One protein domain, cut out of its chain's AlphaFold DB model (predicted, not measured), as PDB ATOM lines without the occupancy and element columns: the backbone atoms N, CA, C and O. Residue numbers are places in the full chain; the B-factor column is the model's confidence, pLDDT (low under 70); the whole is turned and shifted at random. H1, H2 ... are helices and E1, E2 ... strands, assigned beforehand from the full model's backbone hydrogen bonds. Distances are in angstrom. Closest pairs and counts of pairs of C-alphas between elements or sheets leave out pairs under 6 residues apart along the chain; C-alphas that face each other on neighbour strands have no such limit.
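Overview. This is residues 4 to 167 of the 201 residues of an uncharacterized protein of Hymenobacter sp. HMF4947 (UniProt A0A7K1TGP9). With little regular structure, two small sheets, antiparallel E1 E2 E3 and curled, mixed E4 E5 E6 E7, share helix H2, which packs on both; H1 lies over the first's other face. Two named helices and seven strands hold 61 of 164 printed residues, class mixed. The whole is compact, radius of gyration of the C-alphas 14.5 A, spans 42 by 33 by 32 A.

Arrangement. H1, residues 4 to 19, is on the meander of antiparallel neighbours E1, 25 to 29, E2, 40 to 44, and E3, 49 to 54; N 28 and O 41 are within hydrogen-bond range, 2.7 A. E4, 84 to 86, E5, 98 to 103, and E6, 118 to 122, form another, N 85 and O 102 at 2.8 A; E7, 134 to 136, is parallel to E6. H2, 137 to 148, is on both sheets. O i to N i+4 pairs within range: H1 10 of 12, H2 6 of 8.

Along the chain. H1 begins at C-alpha 4, (12.909, 19.176, 109.662); H2 ends at C-alpha 148, (-3.358, 21.275, 129.887).

Size, cuts and confidence. The printed part has no cut. E3 to E4 is a long link; residues 149 to 167 are among those under pLDDT 70.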
ATOM      1  N   ALA A   4      13.916  19.735 110.565       83.88
ATOM      2  CA  ALA A   4      12.909  19.176 109.662       83.88
ATOM      3  C   ALA A   4      11.694  18.644 110.437       83.88
ATOM      4  O   ALA A   4      10.552  18.924 110.058       83.88
ATOM      5  N   LEU A   5      11.936  17.956 111.558       84.56
ATOM      6  CA  LEU A   5      10.891  17.535 112.489       84.56
ATOM      7  C   LEU A   5      10.104  18.732 113.042       84.56
ATOM      8  O   LEU A   5       8.874  18.718 113.002       84.56
ATOM      9  N   LEU A   6      10.786  19.794 113.490       86.31
ATOM     10  CA  LEU A   6      10.111  21.003 113.977       86.31
ATOM     11  C   LEU A   6       9.251  21.655 112.887       86.31
ATOM     12  O   LEU A   6       8.128  22.078 113.155       86.31
ATOM     13  N   ARG A   7       9.752  21.733 111.650       87.31
ATOM     14  CA  ARG A   7       9.000  22.291 110.519       87.31
ATOM     15  C   ARG A   7       7.706  21.515 110.272       87.31
ATOM     16  O   ARG A   7       6.660  22.144 110.127       87.31
ATOM     17  N   ARG A   8       7.763  20.179 110.282       84.81
ATOM     18  CA  ARG A   8       6.572  19.330 110.138       84.81
ATOM     19  C   ARG A   8       5.609  19.510 111.310       84.81
ATOM     20  O   ARG A   8       4.429  19.744 111.087       84.81
ATOM     21  N   ALA A   9       6.115  19.524 112.542       86.00
ATOM     22  CA  ALA A   9       5.290  19.762 113.724       86.00
ATOM     23  C   ALA A   9       4.563  21.118 113.679       86.00
ATOM     24  O   ALA A   9       3.387  21.208 114.022       86.00
ATOM     25  N   LYS A  10       5.226  22.175 113.188       88.06
ATOM     26  CA  LYS A  10       4.601  23.492 112.977       88.06
ATOM     27  C   LYS A  10       3.512  23.467 111.895       88.06
ATOM     28  O   LYS A  10       2.550  24.223 112.016       88.06
ATOM     29  N   GLN A  11       3.652  22.650 110.850       87.12
ATOM     30  CA  GLN A  11       2.622  22.485 109.816       87.12
ATOM     31  C   GLN A  11       1.377  21.793 110.381       87.12
ATOM     32  O   GLN A  11       0.282  22.336 110.260       87.12
ATOM     33  N   GLU A  12       1.559  20.671 111.079       84.38
ATOM     34  CA  GLU A  12       0.469  19.940 111.742       84.38
ATOM     35  C   GLU A  12      -0.234  20.818 112.787       84.38
ATOM     36  O   GLU A  12      -1.459  20.911 112.814       84.38
ATOM     37  N   TYR A  13       0.537  21.570 113.579       87.06
ATOM     38  CA  TYR A  13      -0.007  22.565 114.503       87.06
ATOM     39  C   TYR A  13      -0.914  23.585 113.815       87.06
ATOM     40  O   TYR A  13      -2.006  23.860 114.306       87.06
ATOM     41  N   ARG A  14      -0.497  24.138 112.669       89.62
ATOM     42  CA  ARG A  14      -1.318  25.102 111.921       89.62
ATOM     43  C   ARG A  14      -2.603  24.461 111.403       89.62
ATOM     44  O   ARG A  14      -3.652  25.084 111.525       89.62
ATOM     45  N   ALA A  15      -2.523  23.235 110.885       86.56
ATOM     46  CA  ALA A  15      -3.675  22.503 110.360       86.56
ATOM     47  C   ALA A  15      -4.718  22.186 111.444       86.56
ATOM     48  O   ALA A  15      -5.915  22.206 111.178       86.56
ATOM     49  N   GLN A  16      -4.272  21.931 112.675       83.69
ATOM     50  CA  GLN A  16      -5.151  21.521 113.772       83.69
ATOM     51  C   GLN A  16      -5.449  22.648 114.768       83.69
ATOM     52  O   GLN A  16      -6.178  22.421 115.729       83.69
ATOM     53  N   ARG A  17      -4.932  23.867 114.549       84.06
ATOM     54  CA  ARG A  17      -4.969  24.984 115.513       84.06
ATOM     55  C   ARG A  17      -6.358  25.251 116.101       84.06
ATOM     56  O   ARG A  17      -6.456  25.554 117.284       84.06
ATOM     57  N   GLY A  18      -7.414  25.119 115.297       83.75
ATOM     58  CA  GLY A  18      -8.800  25.329 115.736       83.75
ATOM     59  C   GLY A  18      -9.331  24.282 116.725       83.75
ATOM     60  O   GLY A  18     -10.315  24.543 117.405       83.75
ATOM     61  N   LYS A  19      -8.679  23.119 116.837       83.00
ATOM     62  CA  LYS A  19      -9.052  22.025 117.749       83.00
ATOM     63  C   LYS A  19      -8.298  22.076 119.084       83.00
ATOM     64  O   LYS A  19      -8.599  21.303 119.989       83.00
ATOM     65  N   LEU A  20      -7.288  22.944 119.213       80.81
ATOM     66  CA  LEU A  20      -6.409  22.970 120.384       80.81
ATOM     67  C   LEU A  20      -6.983  23.888 121.463       80.81
ATOM     68  O   LEU A  20      -7.137  25.086 121.250       80.81
ATOM     69  N   VAL A  21      -7.198  23.349 122.662       79.12
ATOM     70  CA  VAL A  21      -7.573  24.163 123.835       79.12
ATOM     71  C   VAL A  21      -6.425  25.046 124.302       79.12
ATOM     72  O   VAL A  21      -6.640  26.171 124.740       79.12
ATOM     73  N   ASN A  22      -5.196  24.545 124.196       83.81
ATOM     74  CA  ASN A  22      -3.992  25.273 124.554       83.81
ATOM     75  C   ASN A  22      -3.063  25.369 123.334       83.81
ATOM     76  O   ASN A  22      -2.223  24.494 123.124       83.81
ATOM     77  N   PRO A  23      -3.182  26.428 122.516       85.31
ATOM     78  CA  PRO A  23      -2.351  26.593 121.325       85.31
ATOM     79  C   PRO A  23      -0.902  26.994 121.656       85.31
ATOM     80  O   PRO A  23      -0.071  27.123 120.760       85.31
ATOM     81  N   ARG A  24      -0.563  27.229 122.932       89.75
ATOM     82  CA  ARG A  24       0.771  27.700 123.318       89.75
ATOM     83  C   ARG A  24       1.826  26.605 123.245       89.75
ATOM     84  O   ARG A  24       2.973  26.916 122.926       89.75
ATOM     85  N   PHE A  25       1.469  25.366 123.562       89.56
ATOM     86  CA  PHE A  25       2.428  24.274 123.681       89.56
ATOM     87  C   PHE A  25       2.040  23.087 122.807       89.56
ATOM     88  O   PHE A  25       0.864  22.765 122.662       89.56
ATOM     89  N   ILE A  26       3.047  22.410 122.260       90.00
ATOM     90  CA  ILE A  26       2.899  21.085 121.647       90.00
ATOM     91  C   ILE A  26       4.014  20.161 122.127       90.00
ATOM     92  O   ILE A  26       5.117  20.620 122.429       90.00
ATOM     93  N   ASN A  27       3.739  18.861 122.125       90.69
ATOM     94  CA  ASN A  27       4.737  17.830 122.383       90.69
ATOM     95  C   ASN A  27       5.245  17.265 121.063       90.69
ATOM     96  O   ASN A  27       4.458  16.854 120.232       90.69
ATOM     97  N   ILE A  28       6.548  17.184 120.859       90.19
ATOM     98  CA  ILE A  28       7.152  16.660 119.634       90.19
ATOM     99  C   ILE A  28       7.994  15.451 120.015       90.19
ATOM    100  O   ILE A  28       8.805  15.546 120.940       90.19
ATOM    101  N   VAL A  29       7.828  14.329 119.307       87.88
ATOM    102  CA  VAL A  29       8.575  13.099 119.593       87.88
ATOM    103  C   VAL A  29       9.413  12.662 118.396       87.88
ATOM    104  O   VAL A  29       8.921  12.493 117.287       87.88
ATOM    105  N   ASP A  30      10.705  12.435 118.620       86.38
ATOM    106  CA  ASP A  30      11.645  11.971 117.604       86.38
ATOM    107  C   ASP A  30      11.941  10.471 117.752       86.38
ATOM    108  O   ASP A  30      12.896  10.063 118.416       86.38
ATOM    109  N   PHE A  31      11.133   9.629 117.109       83.75
ATOM    110  CA  PHE A  31      11.321   8.174 117.138       83.75
ATOM    111  C   PHE A  31      12.543   7.664 116.361       83.75
ATOM    112  O   PHE A  31      12.885   6.492 116.488       83.75
ATOM    113  N   ARG A  32      13.271   8.526 115.633       83.00
ATOM    114  CA  ARG A  32      14.573   8.152 115.042       83.00
ATOM    115  C   ARG A  32      15.659   7.987 116.109       83.00
ATOM    116  O   ARG A  32      16.719   7.434 115.833       83.00
ATOM    117  N   LYS A  33      15.412   8.487 117.323       83.50
ATOM    118  CA  LYS A  33      16.334   8.421 118.453       83.50
ATOM    119  C   LYS A  33      16.049   7.233 119.361       83.50
ATOM    120  O   LYS A  33      14.898   6.829 119.571       83.50
ATOM    121  N   SER A  34      17.116   6.726 119.971       88.62
ATOM    122  CA  SER A  34      17.009   5.650 120.950       88.62
ATOM    123  C   SER A  34      16.274   6.105 122.213       88.62
ATOM    124  O   SER A  34      16.195   7.291 122.531       88.62
ATOM    125  N   ILE A  35      15.771   5.136 122.972       85.69
ATOM    126  CA  ILE A  35      15.216   5.300 124.329       85.69
ATOM    127  C   ILE A  35      16.146   6.046 125.309       85.69
ATOM    128  O   ILE A  35      15.665   6.665 126.255       85.69
ATOM    129  N   PHE A  36      17.466   6.003 125.090       90.38
ATOM    130  CA  PHE A  36      18.475   6.611 125.963       90.38
ATOM    131  C   PHE A  36      18.788   8.061 125.584       90.38
ATOM    132  O   PHE A  36      19.551   8.744 126.270       90.38
ATOM    133  N   GLN A  37      18.190   8.555 124.505       90.62
ATOM    134  CA  GLN A  37      18.353   9.920 124.041       90.62
ATOM    135  C   GLN A  37      17.103  10.735 124.356       90.62
ATOM    136  O   GLN A  37      15.980  10.228 124.349       90.62
ATOM    137  N   GLU A  38      17.295  12.030 124.598       91.38
ATOM    138  CA  GLU A  38      16.173  12.957 124.636       91.38
ATOM    139  C   GLU A  38      15.469  12.965 123.283       91.38
ATOM    140  O   GLU A  38      16.056  13.279 122.232       91.38
ATOM    141  N   ARG A  39      14.195  12.592 123.329       88.56
ATOM    142  CA  ARG A  39      13.371  12.399 122.144       88.56
ATOM    143  C   ARG A  39      11.958  12.923 122.293       88.56
ATOM    144  O   ARG A  39      11.274  12.969 121.289       88.56
ATOM    145  N   LEU A  40      11.539  13.326 123.487       90.75
ATOM    146  CA  LEU A  40      10.318  14.084 123.726       90.75
ATOM    147  C   LEU A  40      10.696  15.543 123.985       90.75
ATOM    148  O   LEU A  40      11.585  15.809 124.791       90.75
ATOM    149  N   PHE A  41      10.008  16.469 123.326       90.75
ATOM    150  CA  PHE A  41      10.231  17.907 123.440       90.75
ATOM    151  C   PHE A  41       8.903  18.638 123.626       90.75
ATOM    152  O   PHE A  41       7.978  18.410 122.857       90.75
ATOM    153  N   VAL A  42       8.815  19.558 124.584       92.44
ATOM    154  CA  VAL A  42       7.686  20.489 124.718       92.44
ATOM    155  C   VAL A  42       8.094  21.811 124.088       92.44
ATOM    156  O   VAL A  42       8.998  22.491 124.580       92.44
ATOM    157  N   TYR A  43       7.457  22.176 122.980       92.06
ATOM    158  CA  TYR A  43       7.751  23.401 122.240       92.06
ATOM    159  C   TYR A  43       6.734  24.492 122.575       92.06
ATOM    160  O   TYR A  43       5.529  24.262 122.484       92.06
ATOM    161  N   ASN A  44       7.214  25.683 122.934       93.19
ATOM    162  CA  ASN A  44       6.387  26.853 123.222       93.19
ATOM    163  C   ASN A  44       6.316  27.766 121.988       93.19
ATOM    164  O   ASN A  44       7.331  28.298 121.543       93.19
ATOM    165  N   PHE A  45       5.117  27.992 121.453       89.94
ATOM    166  CA  PHE A  45       4.894  28.835 120.276       89.94
ATOM    167  C   PHE A  45       5.012  30.338 120.533       89.94
ATOM    168  O   PHE A  45       5.233  31.081 119.580       89.94
ATOM    169  N   ILE A  46       4.903  30.784 121.788       91.44
ATOM    170  CA  ILE A  46       5.061  32.197 122.154       91.44
ATOM    171  C   ILE A  46       6.543  32.559 122.210       91.44
ATOM    172  O   ILE A  46       6.981  33.474 121.524       91.44
ATOM    173  N   SER A  47       7.327  31.811 122.989       94.94
ATOM    174  CA  SER A  47       8.770  32.059 123.127       94.94
ATOM    175  C   SER A  47       9.608  31.421 122.018       94.94
ATOM    176  O   SER A  47      10.801  31.676 121.936       94.94
ATOM    177  N   GLN A  48       9.001  30.579 121.178       94.94
ATOM    178  CA  GLN A  48       9.637  29.859 120.070       94.94
ATOM    179  C   GLN A  48      10.829  28.971 120.466       94.94
ATOM    180  O   GLN A  48      11.709  28.698 119.651       94.94
ATOM    181  N   ILE A  49      10.829  28.468 121.699       95.38
ATOM    182  CA  ILE A  49      11.874  27.587 122.234       95.38
ATOM    183  C   ILE A  49      11.283  26.282 122.769       95.38
ATOM    184  O   ILE A  49      10.097  26.198 123.104       95.38
ATOM    185  N   VAL A  50      12.130  25.258 122.865       94.56
ATOM    186  CA  VAL A  50      11.827  24.047 123.633       94.56
ATOM    187  C   VAL A  50      11.965  24.384 125.114       94.56
ATOM    188  O   VAL A  50      13.016  24.857 125.533       94.56
ATOM    189  N   VAL A  51      10.903  24.163 125.889       95.38
ATOM    190  CA  VAL A  51      10.859  24.466 127.331       95.38
ATOM    191  C   VAL A  51      11.064  23.233 128.209       95.38
ATOM    192  O   VAL A  51      11.337  23.372 129.394       95.38
ATOM    193  N   LEU A  52      10.928  22.035 127.636       94.31
ATOM    194  CA  LEU A  52      11.193  20.764 128.305       94.31
ATOM    195  C   LEU A  52      11.679  19.743 127.276       94.31
ATOM    196  O   LEU A  52      11.108  19.635 126.188       94.31
ATOM    197  N   SER A  53      12.707  18.977 127.625       93.81
ATOM    198  CA  SER A  53      13.181  17.810 126.880       93.81
ATOM    199  C   SER A  53      13.276  16.607 127.812       93.81
ATOM    200  O   SER A  53      13.541  16.750 129.002       93.81
ATOM    201  N   SER A  54      13.003  15.411 127.291       92.25
ATOM    202  CA  SER A  54      13.119  14.186 128.081       92.25
ATOM    203  C   SER A  54      13.302  12.940 127.217       92.25
ATOM    204  O   SER A  54      12.970  12.896 126.025       92.25
ATOM    205  N   ARG A  55      13.793  11.880 127.861       91.44
ATOM    206  CA  ARG A  55      13.598  10.496 127.419       91.44
ATOM    207  C   ARG A  55      12.131  10.092 127.600       91.44
ATOM    208  O   ARG A  55      11.399  10.666 128.406       91.44
ATOM    209  N   MET A  56      11.703   9.094 126.844       86.94
ATOM    210  CA  MET A  56      10.341   8.558 126.861       86.94
ATOM    211  C   MET A  56      10.416   7.084 126.465       86.94
ATOM    212  O   MET A  56      11.226   6.765 125.599       86.94
ATOM    213  N   ALA A  57       9.595   6.204 127.028       86.75
ATOM    214  CA  ALA A  57       9.433   4.817 126.592       86.75
ATOM    215  C   ALA A  57       8.471   4.700 125.393       86.75
ATOM    216  O   ALA A  57       7.641   5.580 125.158       86.75
ATOM    217  N   HIS A  58       8.562   3.607 124.637       83.06
ATOM    218  CA  HIS A  58       7.643   3.291 123.531       83.06
ATOM    219  C   HIS A  58       6.986   1.911 123.724       83.06
ATOM    220  O   HIS A  58       7.242   1.242 124.724       83.06
ATOM    221  N   GLY A  59       6.124   1.498 122.790       80.94
ATOM    222  CA  GLY A  59       5.422   0.211 122.858       80.94
ATOM    223  C   GLY A  59       6.375  -0.987 122.894       80.94
ATOM    224  O   GLY A  59       7.356  -1.015 122.155       80.94
ATOM    225  N   LEU A  60       6.084  -1.979 123.737       83.44
ATOM    226  CA  LEU A  60       6.937  -3.150 123.981       83.44
ATOM    227  C   LEU A  60       7.379  -3.880 122.705       83.44
ATOM    228  O   LEU A  60       8.534  -4.282 122.588       83.44
ATOM    229  N   GLN A  61       6.490  -4.000 121.721       83.50
ATOM    230  CA  GLN A  61       6.774  -4.722 120.480       83.50
ATOM    231  C   GLN A  61       7.340  -3.828 119.360       83.50
ATOM    232  O   GLN A  61       7.426  -4.256 118.208       83.50
ATOM    233  N   SER A  62       7.754  -2.591 119.668       78.94
ATOM    234  CA  SER A  62       8.332  -1.647 118.693       78.94
ATOM    235  C   SER A  62       9.836  -1.811 118.444       78.94
ATOM    236  O   SER A  62      10.398  -1.006 117.704       78.94
ATOM    237  N   ARG A  63      10.449  -2.886 118.959       85.75
ATOM    238  CA  ARG A  63      11.900  -3.169 119.067       85.75
ATOM    239  C   ARG A  63      12.571  -2.548 120.291       85.75
ATOM    240  O   ARG A  63      11.976  -1.756 120.995       85.75
ATOM    241  N   LEU A  64      13.817  -2.967 120.537       84.44
ATOM    242  CA  LEU A  64      14.519  -2.769 121.806       84.44
ATOM    243  C   LEU A  64      14.923  -1.299 122.057       84.44
ATOM    244  O   LEU A  64      14.428  -0.626 122.952       84.44
ATOM    245  N   LEU A  65      15.852  -0.768 121.257       85.56
ATOM    246  CA  LEU A  65      16.437   0.557 121.506       85.56
ATOM    247  C   LEU A  65      15.788   1.656 120.665       85.56
ATOM    248  O   LEU A  65      15.518   2.758 121.152       85.56
ATOM    249  N   TYR A  66      15.542   1.343 119.397       83.06
ATOM    250  CA  TYR A  66      14.990   2.244 118.396       83.06
ATOM    251  C   TYR A  66      13.613   1.729 117.983       83.06
ATOM    252  O   TYR A  66      13.535   0.597 117.507       83.06
ATOM    253  N   PRO A  67      12.541   2.525 118.140       78.94
ATOM    254  CA  PRO A  67      11.225   2.122 117.688       78.94
ATOM    255  C   PRO A  67      11.161   2.195 116.162       78.94
ATOM    256  O   PRO A  67      10.980   3.270 115.593       78.94
ATOM    257  N   THR A  68      11.349   1.062 115.490       81.06
ATOM    258  CA  THR A  68      11.263   0.970 114.018       81.06
ATOM    259  C   THR A  68      10.024   0.217 113.553       81.06
ATOM    260  O   THR A  68       9.742   0.187 112.359       81.06
ATOM    261  N   GLU A  69       9.290  -0.398 114.479       80.06
ATOM    262  CA  GLU A  69       8.053  -1.117 114.194       80.06
ATOM    263  C   GLU A  69       6.867  -0.438 114.866       80.06
ATOM    264  O   GLU A  69       6.827  -0.252 116.084       80.06
ATOM    265  N   PHE A  70       5.875  -0.097 114.053       82.38
ATOM    266  CA  PHE A  70       4.644   0.540 114.487       82.38
ATOM    267  C   PHE A  70       3.457  -0.246 113.947       82.38
ATOM    268  O   PHE A  70       3.554  -0.919 112.921       82.38
ATOM    269  N   SER A  71       2.338  -0.193 114.655       79.06
ATOM    270  CA  SER A  71       1.109  -0.861 114.253       79.06
ATOM    271  C   SER A  71      -0.091  -0.078 114.745       79.06
ATOM    272  O   SER A  71      -0.066   0.492 115.835       79.06
ATOM    273  N   ASN A  72      -1.155  -0.105 113.951       79.88
ATOM    274  CA  ASN A  72      -2.476   0.377 114.336       79.88
ATOM    275  C   ASN A  72      -3.415  -0.781 114.742       79.88
ATOM    276  O   ASN A  72      -4.596  -0.569 114.999       79.88
ATOM    277  N   VAL A  73      -2.912  -2.019 114.802       83.81
ATOM    278  CA  VAL A  73      -3.703  -3.213 115.141       83.81
ATOM    279  C   VAL A  73      -3.869  -3.330 116.656       83.81
ATOM    280  O   VAL A  73      -2.902  -3.171 117.414       83.81
ATOM    281  N   ASN A  74      -5.094  -3.623 117.100       81.44
ATOM    282  CA  ASN A  74      -5.386  -3.838 118.513       81.44
ATOM    283  C   ASN A  74      -4.619  -5.045 119.077       81.44
ATOM    284  O   ASN A  74      -4.395  -6.023 118.373       81.44
ATOM    285  N   GLY A  75      -4.158  -4.948 120.325       80.75
ATOM    286  CA  GLY A  75      -3.360  -6.001 120.968       80.75
ATOM    287  C   GLY A  75      -1.941  -6.197 120.415       80.75
ATOM    288  O   GLY A  75      -1.218  -7.046 120.914       80.75
ATOM    289  N   SER A  76      -1.495  -5.411 119.427       81.62
ATOM    290  CA  SER A  76      -0.146  -5.561 118.854       81.62
ATOM    291  C   SER A  76       0.994  -5.097 119.761       81.62
ATOM    292  O   SER A  76       2.146  -5.265 119.387       81.62
ATOM    293  N   GLU A  77       0.699  -4.410 120.871       81.38
ATOM    294  CA  GLU A  77       1.678  -3.830 121.816       81.38
ATOM    295  C   GLU A  77       2.767  -2.931 121.188       81.38
ATOM    296  O   GLU A  77       3.716  -2.505 121.849       81.38
ATOM    297  N   ARG A  78       2.628  -2.602 119.904       79.38
ATOM    298  CA  ARG A  78       3.484  -1.691 119.152       79.38
ATOM    299  C   ARG A  78       2.993  -0.263 119.311       79.38
ATOM    300  O   ARG A  78       1.791  -0.010 119.381       79.38
ATOM    301  N   GLY A  79       3.923   0.679 119.260       76.19
ATOM    302  CA  GLY A  79       3.622   2.089 119.063       76.19
ATOM    303  C   GLY A  79       2.813   2.337 117.787       76.19
ATOM    304  O   GLY A  79       2.795   1.515 116.872       76.19
ATOM    305  N   CYS A  80       2.229   3.520 117.669       75.69
ATOM    306  CA  CYS A  80       1.776   4.078 116.405       75.69
ATOM    307  C   CYS A  80       2.355   5.479 116.247       75.69
ATOM    308  O   CYS A  80       2.707   6.141 117.227       75.69
ATOM    309  N   THR A  81       2.497   5.893 114.999       80.56
ATOM    310  CA  THR A  81       2.981   7.219 114.625       80.56
ATOM    311  C   THR A  81       1.832   8.056 114.112       80.56
ATOM    312  O   THR A  81       0.844   7.500 113.652       80.56
ATOM    313  N   GLY A  82       1.982   9.370 114.112       80.00
ATOM    314  CA  GLY A  82       1.001  10.268 113.510       80.00
ATOM    315  C   GLY A  82       0.950  11.576 114.263       80.00
ATOM    316  O   GLY A  82       1.940  11.941 114.888       80.00
ATOM    317  N   THR A  83      -0.196  12.238 114.188       82.50
ATOM    318  CA  THR A  83      -0.588  13.373 115.019       82.50
ATOM    319  C   THR A  83      -1.744  12.945 115.919       82.50
ATOM    320  O   THR A  83      -2.653  12.243 115.473       82.50
ATOM    321  N   PHE A  84      -1.718  13.383 117.175       83.00
ATOM    322  CA  PHE A  84      -2.709  13.030 118.191       83.00
ATOM    323  C   PHE A  84      -3.294  14.293 118.830       83.00
ATOM    324  O   PHE A  84      -2.631  15.329 118.865       83.00
ATOM    325  N   LEU A  85      -4.509  14.212 119.357       84.88
ATOM    326  CA  LEU A  85      -5.017  15.121 120.389       84.88
ATOM    327  C   LEU A  85      -4.963  14.398 121.731       84.88
ATOM    328  O   LEU A  85      -4.898  13.175 121.769       84.88
ATOM    329  N   THR A  86      -4.964  15.134 122.836       83.88
ATOM    330  CA  THR A  86      -4.968  14.539 124.182       83.88
ATOM    331  C   THR A  86      -6.132  15.084 124.977       83.88
ATOM    332  O   THR A  86      -6.399  16.261 124.849       83.88
ATOM    333  N   ASP A  87      -6.773  14.334 125.864       80.06
ATOM    334  CA  ASP A  87      -7.883  14.870 126.673       80.06
ATOM    335  C   ASP A  87      -7.515  16.176 127.432       80.06
ATOM    336  O   ASP A  87      -6.359  16.419 127.801       80.06
ATOM    337  N   LYS A  88      -8.524  17.030 127.692       69.88
ATOM    338  CA  LYS A  88      -8.347  18.311 128.418       69.88
ATOM    339  C   LYS A  88      -7.851  18.112 129.843       69.88
ATOM    340  O   LYS A  88      -7.113  18.948 130.351       69.88
ATOM    341  N   ALA A  89      -8.323  17.044 130.471       73.38
ATOM    342  CA  ALA A  89      -8.061  16.717 131.857       73.38
ATOM    343  C   ALA A  89      -7.295  15.403 131.922       73.38
ATOM    344  O   ALA A  89      -7.579  14.459 131.179       73.38
ATOM    345  N   ALA A  90      -6.300  15.361 132.805       81.31
ATOM    346  CA  ALA A  90      -5.634  14.118 133.123       81.31
ATOM    347  C   ALA A  90      -6.604  13.243 133.905       81.31
ATOM    348  O   ALA A  90      -7.470  13.739 134.626       81.31
ATOM    349  N   TYR A  91      -6.451  11.938 133.756       78.44
ATOM    350  CA  TYR A  91      -7.191  10.980 134.551       78.44
ATOM    351  C   TYR A  91      -6.217  10.068 135.283       78.44
ATOM    352  O   TYR A  91      -5.104   9.800 134.821       78.44
ATOM    353  N   SER A  92      -6.668   9.598 136.436       76.06
ATOM    354  CA  SER A  92      -5.972   8.610 137.246       76.06
ATOM    355  C   SER A  92      -6.720   7.295 137.096       76.06
ATOM    356  O   SER A  92      -7.857   7.161 137.541       76.06
ATOM    357  N   GLY A  93      -6.112   6.355 136.377       73.88
ATOM    358  CA  GLY A  93      -6.624   4.994 136.216       73.88
ATOM    359  C   GLY A  93      -5.549   3.993 136.614       73.88
ATOM    360  O   GLY A  93      -4.827   4.212 137.580       73.88
ATOM    361  N   ARG A  94      -5.365   2.935 135.811       71.25
ATOM    362  CA  ARG A  94      -4.217   2.014 135.943       71.25
ATOM    363  C   ARG A  94      -2.867   2.747 135.963       71.25
ATOM    364  O   ARG A  94      -1.924   2.283 136.591       71.25
ATOM    365  N   PHE A  95      -2.784   3.871 135.259       72.19
ATOM    366  CA  PHE A  95      -1.630   4.756 135.259       72.19
ATOM    367  C   PHE A  95      -2.018   6.029 136.020       72.19
ATOM    368  O   PHE A  95      -2.990   6.690 135.653       72.19
ATOM    369  N   GLU A  96      -1.298   6.337 137.104       68.75
ATOM    370  CA  GLU A  96      -1.677   7.352 138.105       68.75
ATOM    371  C   GLU A  96      -1.935   8.747 137.514       68.75
ATOM    372  O   GLU A  96      -2.769   9.492 138.023       68.75
ATOM    373  N   HIS A  97      -1.227   9.110 136.440       81.25
ATOM    374  CA  HIS A  97      -1.350  10.411 135.789       81.25
ATOM    375  C   HIS A  97      -1.227  10.241 134.274       81.25
ATOM    376  O   HIS A  97      -0.119  10.132 133.736       81.25
ATOM    377  N   ALA A  98      -2.372  10.142 133.598       84.56
ATOM    378  CA  ALA A  98      -2.438   9.813 132.182       84.56
ATOM    379  C   ALA A  98      -3.360  10.746 131.392       84.56
ATOM    380  O   ALA A  98      -4.347  11.270 131.909       84.56
ATOM    381  N   LEU A  99      -3.052  10.908 130.106       85.06
ATOM    382  CA  LEU A  99      -3.875  11.590 129.119       85.06
ATOM    383  C   LEU A  99      -4.321  10.586 128.079       85.06
ATOM    384  O   LEU A  99      -3.486   9.943 127.440       85.06
ATOM    385  N   ARG A 100      -5.628  10.481 127.857       83.88
ATOM    386  CA  ARG A 100      -6.092   9.732 126.694       83.88
ATOM    387  C   ARG A 100      -5.732  10.486 125.432       83.88
ATOM    388  O   ARG A 100      -5.608  11.710 125.462       83.88
ATOM    389  N   MET A 101      -5.538   9.734 124.360       83.31
ATOM    390  CA  MET A 101      -5.184  10.263 123.057       83.31
ATOM    391  C   MET A 101      -6.283   9.944 122.053       83.31
ATOM    392  O   MET A 101      -6.822   8.836 122.071       83.31
ATOM    393  N   ASP A 102      -6.544  10.899 121.169       80.44
ATOM    394  CA  ASP A 102      -7.428  10.755 120.017       80.44
ATOM    395  C   ASP A 102      -6.602  10.930 118.738       80.44
ATOM    396  O   ASP A 102      -5.614  11.675 118.708       80.44
ATOM    397  N   ASP A 103      -6.965  10.209 117.689       73.25
ATOM    398  CA  ASP A 103      -6.287  10.237 116.402       73.25
ATOM    399  C   ASP A 103      -6.650  11.463 115.556       73.25
ATOM    400  O   ASP A 103      -7.728  12.044 115.657       73.25
ATOM    401  N   ILE A 104      -5.693  11.880 114.724       72.31
ATOM    402  CA  ILE A 104      -5.885  12.891 113.673       72.31
ATOM    403  C   ILE A 104      -5.403  12.350 112.324       72.31
ATOM    404  O   ILE A 104      -5.984  12.655 111.287       72.31
ATOM    405  N   THR A 105      -4.301  11.596 112.310       65.38
ATOM    406  CA  THR A 105      -3.710  11.057 111.081       65.38
ATOM    407  C   THR A 105      -4.317   9.699 110.758       65.38
ATOM    408  O   THR A 105      -3.752   8.651 111.096       65.38
ATOM    409  N   GLU A 106      -5.460   9.741 110.079       64.94
ATOM    410  CA  GLU A 106      -6.201   8.551 109.663       64.94
ATOM    411  C   GLU A 106      -5.283   7.533 108.945       64.94
ATOM    412  O   GLU A 106      -4.259   7.885 108.356       64.94
ATOM    413  N   GLU A 107      -5.601   6.244 109.097       72.44
ATOM    414  CA  GLU A 107      -4.786   5.046 108.795       72.44
ATOM    415  C   GLU A 107      -3.719   4.670 109.837       72.44
ATOM    416  O   GLU A 107      -3.705   3.534 110.324       72.44
ATOM    417  N   SER A 108      -2.819   5.587 110.199       67.31
ATOM    418  CA  SER A 108      -1.628   5.235 110.999       67.31
ATOM    419  C   SER A 108      -1.887   5.131 112.503       67.31
ATOM    420  O   SER A 108      -1.229   4.338 113.182       67.31
ATOM    421  N   ASN A 109      -2.859   5.888 113.018       70.81
ATOM    422  CA  ASN A 109      -3.205   5.901 114.436       70.81
ATOM    423  C   ASN A 109      -4.706   5.812 114.746       70.81
ATOM    424  O   ASN A 109      -5.061   5.941 115.913       70.81
ATOM    425  N   ALA A 110      -5.548   5.494 113.758       79.19
ATOM    426  CA  ALA A 110      -7.013   5.479 113.871       79.19
ATOM    427  C   ALA A 110      -7.600   4.643 115.033       79.19
ATOM    428  O   ALA A 110      -8.736   4.840 115.440       79.19
ATOM    429  N   ASN A 111      -6.840   3.693 115.588       80.12
ATOM    430  CA  ASN A 111      -7.281   2.863 116.710       80.12
ATOM    431  C   ASN A 111      -6.673   3.294 118.054       80.12
ATOM    432  O   ASN A 111      -6.698   2.525 119.010       80.12
ATOM    433  N   VAL A 112      -6.069   4.481 118.176       78.56
ATOM    434  CA  VAL A 112      -5.354   4.878 119.406       78.56
ATOM    435  C   VAL A 112      -6.261   4.843 120.643       78.56
ATOM    436  O   VAL A 112      -5.863   4.292 121.674       78.56
ATOM    437  N   ARG A 113      -7.504   5.328 120.511       80.81
ATOM    438  CA  ARG A 113      -8.498   5.324 121.588       80.81
ATOM    439  C   ARG A 113      -8.953   3.909 121.929       80.81
ATOM    440  O   ARG A 113      -8.957   3.526 123.097       80.81
ATOM    441  N   THR A 114      -9.318   3.123 120.916       83.00
ATOM    442  CA  THR A 114      -9.834   1.753 121.088       83.00
ATOM    443  C   THR A 114      -8.774   0.800 121.636       83.00
ATOM    444  O   THR A 114      -9.101  -0.159 122.327       83.00
ATOM    445  N   ARG A 115      -7.494   1.108 121.405       81.50
ATOM    446  CA  ARG A 115      -6.333   0.393 121.955       81.50
ATOM    447  C   ARG A 115      -5.971   0.801 123.381       81.50
ATOM    448  O   ARG A 115      -5.010   0.266 123.923       81.50
ATOM    449  N   ALA A 116      -6.711   1.744 123.973       81.75
ATOM    450  CA  ALA A 116      -6.439   2.313 125.290       81.75
ATOM    451  C   ALA A 116      -5.001   2.857 125.435       81.75
ATOM    452  O   ALA A 116      -4.418   2.813 126.520       81.75
ATOM    453  N   ASN A 117      -4.428   3.373 124.341       80.56
ATOM    454  CA  ASN A 117      -3.111   3.999 124.366       80.56
ATOM    455  C   ASN A 117      -3.229   5.405 124.950       80.56
ATOM    456  O   ASN A 117      -4.063   6.205 124.515       80.56
ATOM    457  N   VAL A 118      -2.381   5.717 125.926       83.88
ATOM    458  CA  VAL A 118      -2.446   6.964 126.688       83.88
ATOM    459  C   VAL A 118      -1.050   7.536 126.905       83.88
ATOM    460  O   VAL A 118      -0.068   6.814 126.992       83.88
ATOM    461  N   PHE A 119      -0.931   8.853 127.002       85.25
ATOM    462  CA  PHE A 119       0.313   9.464 127.462       85.25
ATOM    463  C   PHE A 119       0.351   9.368 128.985       85.25
ATOM    464  O   PHE A 119      -0.494   9.981 129.630       85.25
ATOM    465  N   HIS A 120       1.287   8.630 129.581       86.50
ATOM    466  CA  HIS A 120       1.272   8.414 131.032       86.50
ATOM    467  C   HIS A 120       2.644   8.467 131.708       86.50
ATOM    468  O   HIS A 120       3.693   8.369 131.073       86.50
ATOM    469  N   ALA A 121       2.626   8.605 133.032       86.31
ATOM    470  CA  ALA A 121       3.798   8.400 133.874       86.31
ATOM    471  C   ALA A 121       3.924   6.955 134.353       86.31
ATOM    472  O   ALA A 121       2.938   6.218 134.455       86.31
ATOM    473  N   ASN A 122       5.139   6.621 134.769       81.75
ATOM    474  CA  ASN A 122       5.402   5.607 135.780       81.75
ATOM    475  C   ASN A 122       6.411   6.165 136.805       81.75
ATOM    476  O   ASN A 122       7.156   7.101 136.490       81.75
ATOM    477  N   SER A 123       6.390   5.653 138.040       72.81
ATOM    478  CA  SER A 123       7.349   6.032 139.087       72.81
ATOM    479  C   SER A 123       8.780   5.727 138.653       72.81
ATOM    480  O   SER A 123       9.663   6.556 138.849       72.81
ATOM    481  N   GLU A 124       8.964   4.605 137.956       71.38
ATOM    482  CA  GLU A 124      10.236   4.166 137.390       71.38
ATOM    483  C   GLU A 124      10.263   4.352 135.868       71.38
ATOM    484  O   GLU A 124       9.284   4.076 135.163       71.38
ATOM    485  N   PHE A 125      11.397   4.810 135.329       68.00
ATOM    486  CA  PHE A 125      11.580   4.879 133.879       68.00
ATOM    487  C   PHE A 125      11.868   3.482 133.320       68.00
ATOM    488  O   PHE A 125      13.013   3.033 133.297       68.00
ATOM    489  N   TYR A 126      10.831   2.807 132.830       73.19
ATOM    490  CA  TYR A 126      10.988   1.580 132.049       73.19
ATOM    491  C   TYR A 126      11.333   1.886 130.596       73.19
ATOM    492  O   TYR A 126      10.923   2.896 130.026       73.19
ATOM    493  N   THR A 127      12.050   0.961 129.967       76.62
ATOM    494  CA  THR A 127      12.384   1.049 128.545       76.62
ATOM    495  C   THR A 127      11.155   0.957 127.632       76.62
ATOM    496  O   THR A 127      11.110   1.601 126.579       76.62
ATOM    497  N   TYR A 128      10.147   0.197 128.061       80.62
ATOM    498  CA  TYR A 128       8.929  -0.088 127.306       80.62
ATOM    499  C   TYR A 128       7.689   0.207 128.139       80.62
ATOM    500  O   TYR A 128       7.747   0.205 129.369       80.62
ATOM    501  N   SER A 129       6.559   0.414 127.464       77.19
ATOM    502  CA  SER A 129       5.258   0.525 128.118       77.19
ATOM    503  C   SER A 129       4.154  -0.200 127.351       77.19
ATOM    504  O   SER A 129       4.111  -0.180 126.117       77.19
ATOM    505  N   VAL A 130       3.223  -0.784 128.106       73.94
ATOM    506  CA  VAL A 130       1.898  -1.171 127.617       73.94
ATOM    507  C   VAL A 130       1.011   0.071 127.700       73.94
ATOM    508  O   VAL A 130       0.857   0.635 128.776       73.94
ATOM    509  N   GLY A 131       0.434   0.501 126.575       68.50
ATOM    510  CA  GLY A 131      -0.385   1.718 126.521       68.50
ATOM    511  C   GLY A 131       0.403   3.016 126.322       68.50
ATOM    512  O   GLY A 131      -0.066   4.053 126.759       68.50
ATOM    513  N   TYR A 132       1.575   2.942 125.673       77.31
ATOM    514  CA  TYR A 132       2.469   4.047 125.281       77.31
ATOM    515  C   TYR A 132       1.754   5.347 124.823       77.31
ATOM    516  O   TYR A 132       0.643   5.296 124.288       77.31
ATOM    517  N   PRO A 133       2.458   6.497 124.843       82.69
ATOM    518  CA  PRO A 133       3.827   6.719 125.320       82.69
ATOM    519  C   PRO A 133       3.949   6.943 126.835       82.69
ATOM    520  O   PRO A 133       3.011   7.398 127.481       82.69
ATOM    521  N   MET A 134       5.145   6.694 127.387       88.88
ATOM    522  CA  MET A 134       5.396   6.821 128.829       88.88
ATOM    523  C   MET A 134       6.622   7.677 129.163       88.88
ATOM    524  O   MET A 134       7.676   7.535 128.540       88.88
ATOM    525  N   THR A 135       6.519   8.526 130.182       88.75
ATOM    526  CA  THR A 135       7.638   9.273 130.784       88.75
ATOM    527  C   THR A 135       7.819   8.887 132.255       88.75
ATOM    528  O   THR A 135       6.999   8.170 132.828       88.75
ATOM    529  N   ASN A 136       8.907   9.339 132.889       88.88
ATOM    530  CA  ASN A 136       9.000   9.236 134.345       88.88
ATOM    531  C   ASN A 136       8.026  10.227 135.016       88.88
ATOM    532  O   ASN A 136       7.617  11.231 134.420       88.88
ATOM    533  N   LYS A 137       7.666   9.956 136.273       88.75
ATOM    534  CA  LYS A 137       6.694  10.756 137.032       88.75
ATOM    535  C   LYS A 137       7.083  12.232 137.151       88.75
ATOM    536  O   LYS A 137       6.231  13.093 136.961       88.75
ATOM    537  N   ALA A 138       8.359  12.536 137.395       89.25
ATOM    538  CA  ALA A 138       8.837  13.913 137.531       89.25
ATOM    539  C   ALA A 138       8.620  14.738 136.249       89.25
ATOM    540  O   ALA A 138       8.073  15.837 136.301       89.25
ATOM    541  N   VAL A 139       8.982  14.179 135.092       90.19
ATOM    542  CA  VAL A 139       8.789  14.808 133.779       90.19
ATOM    543  C   VAL A 139       7.308  14.957 133.468       90.19
ATOM    544  O   VAL A 139       6.888  16.011 132.998       90.19
ATOM    545  N   ASN A 140       6.501  13.931 133.739       89.56
ATOM    546  CA  ASN A 140       5.067  13.986 133.477       89.56
ATOM    547  C   ASN A 140       4.369  15.081 134.295       89.56
ATOM    548  O   ASN A 140       3.566  15.838 133.752       89.56
ATOM    549  N   ASN A 141       4.742  15.215 135.571       89.56
ATOM    550  CA  ASN A 141       4.219  16.242 136.472       89.56
ATOM    551  C   ASN A 141       4.603  17.663 136.038       89.56
ATOM    552  O   ASN A 141       3.888  18.608 136.358       89.56
ATOM    553  N   GLN A 142       5.707  17.833 135.306       90.69
ATOM    554  CA  GLN A 142       6.071  19.117 134.703       90.69
ATOM    555  C   GLN A 142       5.352  19.345 133.366       90.69
ATOM    556  O   GLN A 142       4.888  20.448 133.088       90.69
ATOM    557  N   LEU A 143       5.249  18.309 132.530       89.25
ATOM    558  CA  LEU A 143       4.733  18.399 131.167       89.25
ATOM    559  C   LEU A 143       3.217  18.587 131.115       89.25
ATOM    560  O   LEU A 143       2.747  19.457 130.380       89.25
ATOM    561  N   ILE A 144       2.450  17.786 131.860       87.50
ATOM    562  CA  ILE A 144       0.983  17.792 131.773       87.50
ATOM    563  C   ILE A 144       0.400  19.176 132.099       87.50
ATOM    564  O   ILE A 144      -0.385  19.677 131.291       87.50
ATOM    565  N   PRO A 145       0.828  19.872 133.169       86.94
ATOM    566  CA  PRO A 145       0.363  21.229 133.433       86.94
ATOM    567  C   PRO A 145       0.665  22.212 132.299       86.94
ATOM    568  O   PRO A 145      -0.167  23.072 132.015       86.94
ATOM    569  N   LEU A 146       1.810  22.089 131.612       86.19
ATOM    570  CA  LEU A 146       2.149  22.981 130.496       86.19
ATOM    571  C   LEU A 146       1.148  22.853 129.351       86.19
ATOM    572  O   LEU A 146       0.701  23.868 128.822       86.19
ATOM    573  N   ILE A 147       0.787  21.624 128.982       81.38
ATOM    574  CA  ILE A 147      -0.106  21.369 127.844       81.38
ATOM    575  C   ILE A 147      -1.584  21.492 128.212       81.38
ATOM    576  O   ILE A 147      -2.379  21.908 127.374       81.38
ATOM    577  N   GLN A 148      -1.961  21.218 129.462       76.56
ATOM    578  CA  GLN A 148      -3.358  21.275 129.887       76.56
ATOM    579  C   GLN A 148      -3.814  22.654 130.310       76.56
ATOM    580  O   GLN A 148      -4.966  22.974 130.058       76.56
ATOM    581  N   THR A 149      -2.951  23.465 130.931       61.38
ATOM    582  CA  THR A 149      -3.370  24.751 131.502       61.38
ATOM    583  C   THR A 149      -3.760  25.723 130.388       61.38
ATOM    584  O   THR A 149      -2.873  26.288 129.736       61.38
ATOM    585  N   PRO A 150      -5.059  26.001 130.178       52.44
ATOM    586  CA  PRO A 150      -5.470  27.094 129.325       52.44
ATOM    587  C   PRO A 150      -5.251  28.355 130.161       52.44
ATOM    588  O   PRO A 150      -5.951  28.583 131.148       52.44
ATOM    589  N   ARG A 151      -4.254  29.181 129.831       41.00
ATOM    590  CA  ARG A 151      -4.171  30.508 130.454       41.00
ATOM    591  C   ARG A 151      -5.304  31.367 129.869       41.00
ATOM    592  O   ARG A 151      -5.113  31.968 128.825       41.00
ATOM    593  N   PHE A 152      -6.456  31.340 130.548       26.33
ATOM    594  CA  PHE A 152      -7.672  32.151 130.374       26.33
ATOM    595  C   PHE A 152      -8.309  32.201 128.967       26.33
ATOM    596  O   PHE A 152      -7.893  32.964 128.105       26.33
ATOM    597  N   CYS A 153      -9.369  31.401 128.785       22.62
ATOM    598  CA  CYS A 153     -10.709  31.789 128.302       22.62
ATOM    599  C   CYS A 153     -11.581  30.522 128.261       22.62
ATOM    600  O   CYS A 153     -11.257  29.539 127.597       22.62
ATOM    601  N   SER A 154     -12.659  30.524 129.038       24.28
ATOM    602  CA  SER A 154     -13.619  29.433 129.189       24.28
ATOM    603  C   SER A 154     -14.541  29.300 127.974       24.28
ATOM    604  O   SER A 154     -15.268  30.238 127.662       24.28
ATOM    605  N   THR A 155     -14.604  28.105 127.379       24.09
ATOM    606  CA  THR A 155     -15.791  27.581 126.681       24.09
ATOM    607  C   THR A 155     -15.957  26.078 126.978       24.09
ATOM    608  O   THR A 155     -14.962  25.339 127.029       24.09
ATOM    609  N   PRO A 156     -17.193  25.593 127.215       27.55
ATOM    610  CA  PRO A 156     -17.473  24.170 127.376       27.55
ATOM    611  C   PRO A 156     -17.469  23.487 126.000       27.55
ATOM    612  O   PRO A 156     -18.079  23.967 125.053       27.55
ATOM    613  N   GLY A 157     -16.757  22.367 125.879       30.09
ATOM    614  CA  GLY A 157     -16.683  21.589 124.638       30.09
ATOM    615  C   GLY A 157     -15.502  20.630 124.668       30.09
ATOM    616  O   GLY A 157     -14.362  21.073 124.648       30.09
ATOM    617  N   ASN A 158     -15.760  19.334 124.818       34.88
ATOM    618  CA  ASN A 158     -14.768  18.279 125.047       34.88
ATOM    619  C   ASN A 158     -13.792  18.089 123.874       34.88
ATOM    620  O   ASN A 158     -14.202  17.570 122.851       34.88
ATOM    621  N   THR A 159     -12.519  18.449 124.076       35.53
ATOM    622  CA  THR A 159     -11.297  17.911 123.427       35.53
ATOM    623  C   THR A 159     -10.115  18.726 123.944       35.53
ATOM    624  O   THR A 159     -10.139  19.943 123.817       35.53
ATOM    625  N   GLY A 160      -9.118  18.119 124.590       34.34
ATOM    626  CA  GLY A 160      -7.851  18.805 124.896       34.34
ATOM    627  C   GLY A 160      -6.861  18.594 123.761       34.34
ATOM    628  O   GLY A 160      -7.199  17.949 122.771       34.34
ATOM    629  N   CYS A 161      -5.618  19.063 123.888       31.95
ATOM    630  CA  CYS A 161      -4.640  18.815 122.837       31.95
ATOM    631  C   CYS A 161      -3.180  18.683 123.299       31.95
ATOM    632  O   CYS A 161      -2.662  19.548 123.998       31.95
ATOM    633  N   SER A 162      -2.490  17.690 122.720       39.62
ATOM    634  CA  SER A 162      -1.055  17.686 122.437       39.62
ATOM    635  C   SER A 162      -0.810  16.975 121.094       39.62
ATOM    636  O   SER A 162      -0.958  15.758 121.017       39.62
ATOM    637  N   ILE A 163      -0.358  17.714 120.073       37.66
ATOM    638  CA  ILE A 163       0.039  17.186 118.754       37.66
ATOM    639  C   ILE A 163       1.377  16.470 118.863       37.66
ATOM    640  O   ILE A 163       2.410  17.078 118.616       37.66
ATOM    641  N   ASN A 164       1.359  15.180 119.190       45.81
ATOM    642  CA  ASN A 164       2.557  14.344 119.170       45.81
ATOM    643  C   ASN A 164       2.942  14.007 117.724       45.81
ATOM    644  O   ASN A 164       2.508  12.989 117.218       45.81
ATOM    645  N   CYS A 165       3.711  14.869 117.053       32.28
ATOM    646  CA  CYS A 165       4.262  14.579 115.727       32.28
ATOM    647  C   CYS A 165       5.449  13.631 115.845       32.28
ATOM    648  O   CYS A 165       6.521  14.047 116.292       32.28
ATOM    649  N   SER A 166       5.291  12.397 115.374       41.44
ATOM    650  CA  SER A 166       6.413  11.474 115.224       41.44
ATOM    651  C   SER A 166       6.820  11.293 113.765       41.44
ATOM    652  O   SER A 166       6.020  10.846 112.942       41.44
ATOM    653  N   THR A 167       8.087  11.551 113.438       36.34
ATOM    654  CA  THR A 167       8.687  11.055 112.194       36.34
ATOM    655  C   THR A 167       9.201   9.635 112.413       36.34
ATOM    656  O   THR A 167      10.301   9.455 112.931       36.34
TER     657      THR A 167